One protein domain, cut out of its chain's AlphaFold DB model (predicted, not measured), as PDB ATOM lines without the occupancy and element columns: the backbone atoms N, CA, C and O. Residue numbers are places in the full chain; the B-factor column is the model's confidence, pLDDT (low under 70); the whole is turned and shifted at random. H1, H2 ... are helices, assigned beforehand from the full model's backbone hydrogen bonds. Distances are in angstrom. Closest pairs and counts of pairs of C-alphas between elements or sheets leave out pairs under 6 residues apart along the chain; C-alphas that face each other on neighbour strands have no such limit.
ATOM      1  N   GLU A  10     -17.232  32.289  17.775       87.69
ATOM      2  CA  GLU A  10     -15.772  32.346  17.647       87.69
ATOM      3  C   GLU A  10     -15.089  31.092  18.204       87.69
ATOM      4  O   GLU A  10     -14.034  30.708  17.716       87.69
ATOM      5  N   GLN A  11     -15.693  30.431  19.201       86.94
ATOM      6  CA  GLN A  11     -15.176  29.170  19.747       86.94
ATOM      7  C   GLN A  11     -15.355  27.987  18.793       86.94
ATOM      8  O   GLN A  11     -14.721  26.954  18.986       86.94
ATOM      9  N   LEU A  12     -16.261  28.114  17.824       87.69
ATOM     10  CA  LEU A  12     -16.635  27.044  16.902       87.69
ATOM     11  C   LEU A  12     -16.129  27.308  15.476       87.69
ATOM     12  O   LEU A  12     -16.086  26.395  14.651       87.69
ATOM     13  N   LEU A  13     -15.733  28.549  15.187       85.12
ATOM     14  CA  LEU A  13     -15.170  28.958  13.910       85.12
ATOM     15  C   LEU A  13     -13.815  28.269  13.678       85.12
ATOM     16  O   LEU A  13     -12.908  28.371  14.499       85.12
ATOM     17  N   GLY A  14     -13.666  27.589  12.540       82.94
ATOM     18  CA  GLY A  14     -12.420  26.900  12.177       82.94
ATOM     19  C   GLY A  14     -12.260  25.499  12.772       82.94
ATOM     20  O   GLY A  14     -11.255  24.847  12.509       82.94
ATOM     21  N   ASP A  15     -13.245  25.009  13.527       89.88
ATOM     22  CA  ASP A  15     -13.289  23.605  13.928       89.88
ATOM     23  C   ASP A  15     -13.577  22.724  12.700       89.88
ATOM     24  O   ASP A  15     -14.542  22.944  11.957       89.88
ATOM     25  N   GLU A  16     -12.727  21.726  12.466       92.81
ATOM     26  CA  GLU A  16     -12.834  20.820  11.316       92.81
ATOM     27  C   GLU A  16     -14.149  20.025  11.316       92.81
ATOM     28  O   GLU A  16     -14.634  19.622  10.261       92.81
ATOM     29  N   ARG A  17     -14.781  19.848  12.484       92.25
ATOM     30  CA  ARG A  17     -16.047  19.111  12.625       92.25
ATOM     31  C   ARG A  17     -17.245  19.815  11.991       92.25
ATOM     32  O   ARG A  17     -18.273  19.170  11.798       92.25
ATOM     33  N   PHE A  18     -17.147  21.117  11.719       90.19
ATOM     34  CA  PHE A  18     -18.263  21.945  11.248       90.19
ATOM     35  C   PHE A  18     -18.011  22.569   9.864       90.19
ATOM     36  O   PHE A  18     -18.703  23.516   9.489       90.19
ATOM     37  N   GLN A  19     -17.026  22.063   9.108       89.50
ATOM     38  CA  GLN A  19     -16.754  22.525   7.741       89.50
ATOM     39  C   GLN A  19     -17.943  22.252   6.813       89.50
ATOM     40  O   GLN A  19     -18.691  21.296   7.010       89.50
ATOM     41  N   ASP A  20     -18.132  23.138   5.834       88.31
ATOM     42  CA  ASP A  20     -19.235  23.123   4.859       88.31
ATOM     43  C   ASP A  20     -20.658  23.187   5.461       88.31
ATOM     44  O   ASP A  20     -21.658  23.068   4.749       88.31
ATOM     45  N   GLY A  21     -20.766  23.420   6.772       85.88
ATOM     46  CA  GLY A  21     -22.022  23.635   7.482       85.88
ATOM     47  C   GLY A  21     -22.441  25.108   7.536       85.88
ATOM     48  O   GLY A  21     -21.631  26.023   7.392       85.88
ATOM     49  N   PHE A  22     -23.725  25.342   7.813       86.38
ATOM     50  CA  PHE A  22     -24.262  26.676   8.088       86.38
ATOM     51  C   PHE A  22     -24.500  26.865   9.586       86.38
ATOM     52  O   PHE A  22     -25.059  25.993  10.253       86.38
ATOM     53  N   TRP A  23     -24.125  28.035  10.105       87.69
ATOM     54  CA  TRP A  23     -24.413  28.423  11.484       87.69
ATOM     55  C   TRP A  23     -25.787  29.082  11.591       87.69
ATOM     56  O   TRP A  23     -26.117  29.984  10.823       87.69
ATOM     57  N   LEU A  24     -26.562  28.667  12.593       87.69
ATOM     58  CA  LEU A  24     -27.811  29.311  12.988       87.69
ATOM     59  C   LEU A  24     -27.694  29.757  14.444       87.69
ATOM     60  O   LEU A  24     -27.457  28.938  15.332       87.69
ATOM     61  N   LEU A  25     -27.888  31.051  14.691       89.94
ATOM     62  CA  LEU A  25     -28.068  31.566  16.043       89.94
ATOM     63  C   LEU A  25     -29.560  31.541  16.358       89.94
ATOM     64  O   LEU A  25     -30.359  32.167  15.662       89.94
ATOM     65  N   ILE A  26     -29.923  30.813  17.407       88.50
ATOM     66  CA  ILE A  26     -31.295  30.743  17.902       88.50
ATOM     67  C   ILE A  26     -31.336  31.451  19.247       88.50
ATOM     68  O   ILE A  26     -30.620  31.070  20.174       88.50
ATOM     69  N   ASP A  27     -32.201  32.453  19.354       87.94
ATOM     70  CA  ASP A  27     -32.552  33.033  20.640       87.94
ATOM     71  C   ASP A  27     -33.613  32.155  21.315       87.94
ATOM     72  O   ASP A  27     -34.705  31.942  20.782       87.94
ATOM     73  N   ILE A  28     -33.259  31.587  22.467       84.94
ATOM     74  CA  ILE A  28     -34.133  30.705  23.236       84.94
ATOM     75  C   ILE A  28     -34.511  31.425  24.522       84.94
ATOM     76  O   ILE A  28     -33.688  31.608  25.421       84.94
ATOM     77  N   ASP A  29     -35.797  31.738  24.656       83.69
ATOM     78  CA  ASP A  29     -36.359  32.216  25.912       83.69
ATOM     79  C   ASP A  29     -36.368  31.094  26.966       83.69
ATOM     80  O   ASP A  29     -37.283  30.270  27.067       83.69
ATOM     81  N   THR A  30     -35.315  31.078  27.780       80.12
ATOM     82  CA  THR A  30     -35.127  30.101  28.858       80.12
ATOM     83  C   THR A  30     -36.116  30.254  30.016       80.12
ATOM     84  O   THR A  30     -36.229  29.334  30.830       80.12
ATOM     85  N   SER A  31     -36.876  31.356  30.097       72.19
ATOM     86  CA  SER A  31     -37.874  31.557  31.159       72.19
ATOM     87  C   SER A  31     -38.997  30.516  31.105       72.19
ATOM     88  O   SER A  31     -39.540  30.119  32.139       72.19
ATOM     89  N   LYS A  32     -39.274  29.988  29.908       67.75
ATOM     90  CA  LYS A  32     -40.243  28.914  29.657       67.75
ATOM     91  C   LYS A  32     -39.734  27.530  30.065       67.75
ATOM     92  O   LYS A  32     -40.523  26.609  30.219       67.75
ATOM     93  N   ILE A  33     -38.428  27.393  30.303       71.12
ATOM     94  CA  ILE A  33     -37.773  26.162  30.780       71.12
ATOM     95  C   ILE A  33     -37.685  26.180  32.319       71.12
ATOM     96  O   ILE A  33     -36.852  25.514  32.937       71.12
ATOM     97  N   ASN A  34     -38.532  26.970  32.987       64.06
ATOM     98  CA  ASN A  34     -38.566  27.010  34.439       64.06
ATOM     99  C   ASN A  34     -39.104  25.684  34.995       64.06
ATOM    100  O   ASN A  34     -40.302  25.486  35.164       64.06
ATOM    101  N   THR A  35     -38.188  24.777  35.337       67.31
ATOM    102  CA  THR A  35     -38.501  23.468  35.926       67.31
ATOM    103  C   THR A  35     -38.887  23.553  37.405       67.31
ATOM    104  O   THR A  35     -38.872  22.537  38.105       67.31
ATOM    105  N   LYS A  36     -39.106  24.753  37.959       78.12
ATOM    106  CA  LYS A  36     -39.424  24.896  39.376       78.12
ATOM    107  C   LYS A  36     -40.872  24.483  39.606       78.12
ATOM    108  O   LYS A  36     -41.798  25.153  39.164       78.12
ATOM    109  N   SER A  37     -41.059  23.406  40.367       81.81
ATOM    110  CA  SER A  37     -42.383  23.000  40.835       81.81
ATOM    111  C   SER A  37     -43.015  24.126  41.656       81.81
ATOM    112  O   SER A  37     -42.470  24.533  42.685       81.81
ATOM    113  N   VAL A  38     -44.185  24.601  41.227       89.31
ATOM    114  CA  VAL A  38     -45.007  25.559  41.975       89.31
ATOM    115  C   VAL A  38     -46.090  24.792  42.723       89.31
ATOM    116  O   VAL A  38     -46.780  23.951  42.149       89.31
ATOM    117  N   ARG A  39     -46.236  25.055  44.025       92.69
ATOM    118  CA  ARG A  39     -47.307  24.459  44.830       92.69
ATOM    119  C   ARG A  39     -48.583  25.272  44.650       92.69
ATOM    120  O   ARG A  39     -48.582  26.470  44.910       92.69
ATOM    121  N   ILE A  40     -49.662  24.600  44.268       93.81
ATOM    122  CA  ILE A  40     -51.003  25.181  44.173       93.81
ATOM    123  C   ILE A  40     -51.917  24.547  45.224       93.81
ATOM    124  O   ILE A  40     -51.744  23.379  45.577       93.81
ATOM    125  N   ASN A  41     -52.885  25.314  45.722       95.75
ATOM    126  CA  ASN A  41     -53.959  24.819  46.581       95.75
ATOM    127  C   ASN A  41     -55.262  24.879  45.782       95.75
ATOM    128  O   ASN A  41     -55.588  25.928  45.233       95.75
ATOM    129  N   ILE A  42     -55.985  23.763  45.703       95.19
ATOM    130  CA  ILE A  42     -57.219  23.639  44.917       95.19
ATOM    131  C   ILE A  42     -58.310  22.954  45.742       95.19
ATOM    132  O   ILE A  42     -58.009  22.121  46.598       95.19
ATOM    133  N   SER A  43     -59.569  23.280  45.449       97.31
ATOM    134  CA  SER A  43     -60.750  22.648  46.047       97.31
ATOM    135  C   SER A  43     -61.445  21.765  45.015       97.31
ATOM    136  O   SER A  43     -61.618  22.162  43.866       97.31
ATOM    137  N   MET A  44     -61.841  20.559  45.419       96.75
ATOM    138  CA  MET A  44     -62.494  19.559  44.566       96.75
ATOM    139  C   MET A  44     -63.507  18.772  45.403       96.75
ATOM    140  O   MET A  44     -63.402  18.739  46.629       96.75
ATOM    141  N   SER A  45     -64.467  18.104  44.763       98.31
ATOM    142  CA  SER A  45     -65.362  17.198  45.489       98.31
ATOM    143  C   SER A  45     -64.601  15.982  46.027       98.31
ATOM    144  O   SER A  45     -63.701  15.450  45.372       98.31
ATOM    145  N   GLU A  46     -64.992  15.497  47.207       98.25
ATOM    146  CA  GLU A  46     -64.349  14.343  47.848       98.25
ATOM    147  C   GLU A  46     -64.361  13.100  46.940       98.25
ATOM    148  O   GLU A  46     -63.355  12.400  46.803       98.25
ATOM    149  N   THR A  47     -65.478  12.859  46.249       98.44
ATOM    150  CA  THR A  47     -65.626  11.745  45.306       98.44
ATOM    151  C   THR A  47     -64.606  11.816  44.170       98.44
ATOM    152  O   THR A  47     -64.056  10.787  43.770       98.44
ATOM    153  N   LEU A  48     -64.315  13.013  43.653       97.81
ATOM    154  CA  LEU A  48     -63.322  13.184  42.595       97.81
ATOM    155  C   LEU A  48     -61.905  12.920  43.114       97.81
ATOM    156  O   LEU A  48     -61.151  12.205  42.456       97.81
ATOM    157  N   VAL A  49     -61.569  13.402  44.315       97.94
ATOM    158  CA  VAL A  49     -60.264  13.137  44.948       97.94
ATOM    159  C   VAL A  49     -60.043  11.634  45.138       97.94
ATOM    160  O   VAL A  49     -59.000  11.117  44.744       97.94
ATOM    161  N   LYS A  50     -61.047  10.897  45.634       98.31
ATOM    162  CA  LYS A  50     -60.964   9.431  45.784       98.31
ATOM    163  C   LYS A  50     -60.715   8.715  44.454       98.31
ATOM    164  O   LYS A  50     -59.935   7.764  44.393       98.31
ATOM    165  N   ARG A  51     -61.357   9.169  43.372       98.06
ATOM    166  CA  ARG A  51     -61.144   8.611  42.025       98.06
ATOM    167  C   ARG A  51     -59.735   8.899  41.510       98.06
ATOM    168  O   ARG A  51     -59.106   7.991  40.972       98.06
ATOM    169  N   ILE A  52     -59.237  10.122  41.706       98.12
ATOM    170  CA  ILE A  52     -57.862  10.507  41.353       98.12
ATOM    171  C   ILE A  52     -56.863   9.605  42.079       98.12
ATOM    172  O   ILE A  52     -55.980   9.046  41.438       98.12
ATOM    173  N   ASP A  53     -57.045   9.385  43.380       97.88
ATOM    174  CA  ASP A  53     -56.155   8.542  44.184       97.88
ATOM    175  C   ASP A  53     -56.084   7.109  43.681       97.88
ATOM    176  O   ASP A  53     -54.997   6.546  43.535       97.88
ATOM    177  N   ALA A  54     -57.244   6.522  43.384       98.25
ATOM    178  CA  ALA A  54     -57.323   5.164  42.873       98.25
ATOM    179  C   ALA A  54     -56.605   5.025  41.520       98.25
ATOM    180  O   ALA A  54     -55.906   4.039  41.285       98.25
ATOM    181  N   VAL A  55     -56.755   6.003  40.623       98.06
ATOM    182  CA  VAL A  55     -56.102   5.982  39.305       98.06
ATOM    183  C   VAL A  55     -54.602   6.239  39.428       98.06
ATOM    184  O   VAL A  55     -53.822   5.461  38.884       98.06
ATOM    185  N   ALA A  56     -54.197   7.265  40.177       98.00
ATOM    186  CA  ALA A  56     -52.794   7.602  40.393       98.00
ATOM    187  C   ALA A  56     -52.035   6.415  41.000       98.00
ATOM    188  O   ALA A  56     -51.001   6.010  40.470       98.00
ATOM    189  N   LYS A  57     -52.609   5.758  42.020       97.88
ATOM    190  CA  LYS A  57     -52.027   4.554  42.631       97.88
ATOM    191  C   LYS A  57     -51.872   3.405  41.632       97.88
ATOM    192  O   LYS A  57     -50.817   2.780  41.606       97.88
ATOM    193  N   ARG A  58     -52.888   3.137  40.798       97.69
ATOM    194  CA  ARG A  58     -52.816   2.095  39.751       97.69
ATOM    195  C   ARG A  58     -51.747   2.378  38.694       97.69
ATOM    196  O   ARG A  58     -51.225   1.438  38.116       97.69
ATOM    197  N   GLN A  59     -51.432   3.648  38.447       97.25
ATOM    198  CA  GLN A  59     -50.387   4.063  37.507       97.25
ATOM    199  C   GLN A  59     -49.021   4.287  38.175       97.25
ATOM    200  O   GLN A  59     -48.100   4.748  37.511       97.25
ATOM    201  N   HIS A  60     -48.877   3.991  39.473       97.56
ATOM    202  CA  HIS A  60     -47.670   4.287  40.257       97.56
ATOM    203  C   HIS A  60     -47.258   5.774  40.227       97.56
ATOM    204  O   HIS A  60     -46.078   6.112  40.291       97.56
ATOM    205  N   LEU A  61     -48.242   6.674  40.154       97.25
ATOM    206  CA  LEU A  61     -48.063   8.125  40.152       97.25
ATOM    207  C   LEU A  61     -48.500   8.744  41.483       97.25
ATOM    208  O   LEU A  61     -49.388   8.242  42.175       97.25
ATOM    209  N   SER A  62     -47.924   9.899  41.815       97.50
ATOM    210  CA  SER A  62     -48.496  10.791  42.826       97.50
ATOM    211  C   SER A  62     -49.732  11.516  42.272       97.50
ATOM    212  O   SER A  62     -49.925  11.606  41.058       97.50
ATOM    213  N   ARG A  63     -50.553  12.108  43.156       96.62
ATOM    214  CA  ARG A  63     -51.681  12.974  42.750       96.62
ATOM    215  C   ARG A  63     -51.226  14.102  41.822       96.62
ATOM    216  O   ARG A  63     -51.855  14.343  40.799       96.62
ATOM    217  N   SER A  64     -50.133  14.782  42.178       95.75
ATOM    218  CA  SER A  64     -49.598  15.897  41.391       95.75
ATOM    219  C   SER A  64     -49.100  15.441  40.023       95.75
ATOM    220  O   SER A  64     -49.386  16.109  39.039       95.75
ATOM    221  N   ALA A  65     -48.427  14.288  39.939       95.31
ATOM    222  CA  ALA A  65     -47.974  13.735  38.665       95.31
ATOM    223  C   ALA A  65     -49.149  13.321  37.765       95.31
ATOM    224  O   ALA A  65     -49.134  13.598  36.569       95.31
ATOM    225  N   PHE A  66     -50.191  12.707  38.336       97.31
ATOM    226  CA  PHE A  66     -51.409  12.372  37.595       97.31
ATOM    227  C   PHE A  66     -52.112  13.624  37.043       97.31
ATOM    228  O   PHE A  66     -52.480  13.656  35.868       97.31
ATOM    229  N   LEU A  67     -52.279  14.658  37.875       96.31
ATOM    230  CA  LEU A  67     -52.912  15.916  37.470       96.31
ATOM    231  C   LEU A  67     -52.094  16.655  36.405       96.31
ATOM    232  O   LEU A  67     -52.676  17.108  35.427       96.31
ATOM    233  N   ALA A  68     -50.768  16.726  36.561       94.12
ATOM    234  CA  ALA A  68     -49.879  17.346  35.579       94.12
ATOM    235  C   ALA A  68     -49.978  16.643  34.219       94.12
ATOM    236  O   ALA A  68     -50.299  17.288  33.229       94.12
ATOM    237  N   LYS A  69     -49.840  15.310  34.190       94.56
ATOM    238  CA  LYS A  69     -49.969  14.516  32.961       94.56
ATOM    239  C   LYS A  69     -51.331  14.694  32.287       94.56
ATOM    240  O   LYS A  69     -51.415  14.771  31.067       94.56
ATOM    241  N   SER A  70     -52.404  14.740  33.077       95.44
ATOM    242  CA  SER A  70     -53.758  14.942  32.546       95.44
ATOM    243  C   SER A  70     -53.940  16.347  31.966       95.44
ATOM    244  O   SER A  70     -54.596  16.498  30.943       95.44
ATOM    245  N   ALA A  71     -53.357  17.366  32.604       94.38
ATOM    246  CA  ALA A  71     -53.393  18.740  32.117       94.38
ATOM    247  C   ALA A  71     -52.554  18.920  30.845       94.38
ATOM    248  O   ALA A  71     -53.027  19.554  29.914       94.38
ATOM    249  N   GLU A  72     -51.356  18.332  30.775       92.25
ATOM    250  CA  GLU A  72     -50.529  18.322  29.562       92.25
ATOM    251  C   GLU A  72     -51.301  17.718  28.386       92.25
ATOM    252  O   GLU A  72     -51.420  18.362  27.351       92.25
ATOM    253  N   LEU A  73     -51.907  16.538  28.569       94.44
ATOM    254  CA  LEU A  73     -52.750  15.913  27.542       94.44
ATOM    255  C   LEU A  73     -53.876  16.845  27.069       94.44
ATOM    256  O   LEU A  73     -54.071  16.980  25.872       94.44
ATOM    257  N   ALA A  74     -54.569  17.521  27.990       94.88
ATOM    258  CA  ALA A  74     -55.669  18.426  27.653       94.88
ATOM    259  C   ALA A  74     -55.232  19.759  27.012       94.88
ATOM    260  O   ALA A  74     -56.067  20.444  26.434       94.88
ATOM    261  N   LEU A  75     -53.966  20.161  27.164       90.00
ATOM    262  CA  LEU A  75     -53.398  21.377  26.565       90.00
ATOM    263  C   LEU A  75     -52.735  21.117  25.203       90.00
ATOM    264  O   LEU A  75     -52.359  22.070  24.523       90.00
ATOM    265  N   HIS A  76     -52.525  19.846  24.851       76.38
ATOM    266  CA  HIS A  76     -51.947  19.414  23.578       76.38
ATOM    267  C   HIS A  76     -52.999  19.089  22.497       76.38
ATOM    268  O   HIS A  76     -52.598  18.830  21.361       76.38
ATOM    269  N   ASP A  77     -54.291  19.138  22.839       50.41
ATOM    270  CA  ASP A  77     -55.445  19.140  21.920       50.41
ATOM    271  C   ASP A  77     -55.888  20.583  21.596       50.41
ATOM    272  O   ASP A  77     -56.347  20.822  20.454       50.41
TER     273      ASP A  77
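What this domain is: This is residues 10 to 77 of the 77 residues of the protein "Ribbon-helix-helix, copG family protein" of Acinetobacter baumannii 99063 (UniProt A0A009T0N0). A long, stretched arm, residues 10 to 45, with a small hook at its first residues and the four-residue helix H1 partway along, leads to a corner of two helices, H2 and H3, about perpendicular to each other, where H3 meets residues 52 to 56 of H2 with its first residues, 63 to 66. The arm makes most of the length, and residues 14 to 22 and 24 to 38 of it stand free. The printed part has 68 residues with three named helices, H1, H2 and H3 in chain order, and no named strand; the class is all helix, though under half of the residues, 30 of 68, are in named elements. It is extended, with a radius of gyration of the C-alphas of 21.8 A, and spans 64 by 24 by 22 A.

Where its parts are: The printed part begins at Glu 10, C-alpha (-15.772, 32.346, 17.647), and residues 10 to 29 hold no named element. H1 is residues 30 to 33, 5.1 A from first to last C-alpha. H2 is residues 46 to 58, 18.7 A long, with C-alpha 46 at (-64.349, 14.343, 47.848). H3 is residues 63 to 75, 18.3 A long, ending with C-alpha 75 at (-53.398, 21.377, 26.565).

How they stand to each other: H1 is apart from H2 and from H3. H2 touches H3 with residues 52 to 56 alone, and H3 touches H2 with residues 63 to 66 alone. Their closest C-alphas, of Ala 56 and Phe 66, are 5.7 A apart. Their lines are about perpendicular, at 86 degrees. In H2 and H3 every O i to N i+4 pair is within hydrogen-bond range; H1 is too short for such a pair.

The domain as a whole: The two C-alphas farthest apart, of Gly 14 and Thr 47, are 64.5 A apart. The printed part has no cut. The link from H1 to H2, 12 residues, is long; that from H2 to H3, 4 residues, is tight. The mean pLDDT of the printed part is 90.0, and residues 32, 34 to 35 and 77 are under 70.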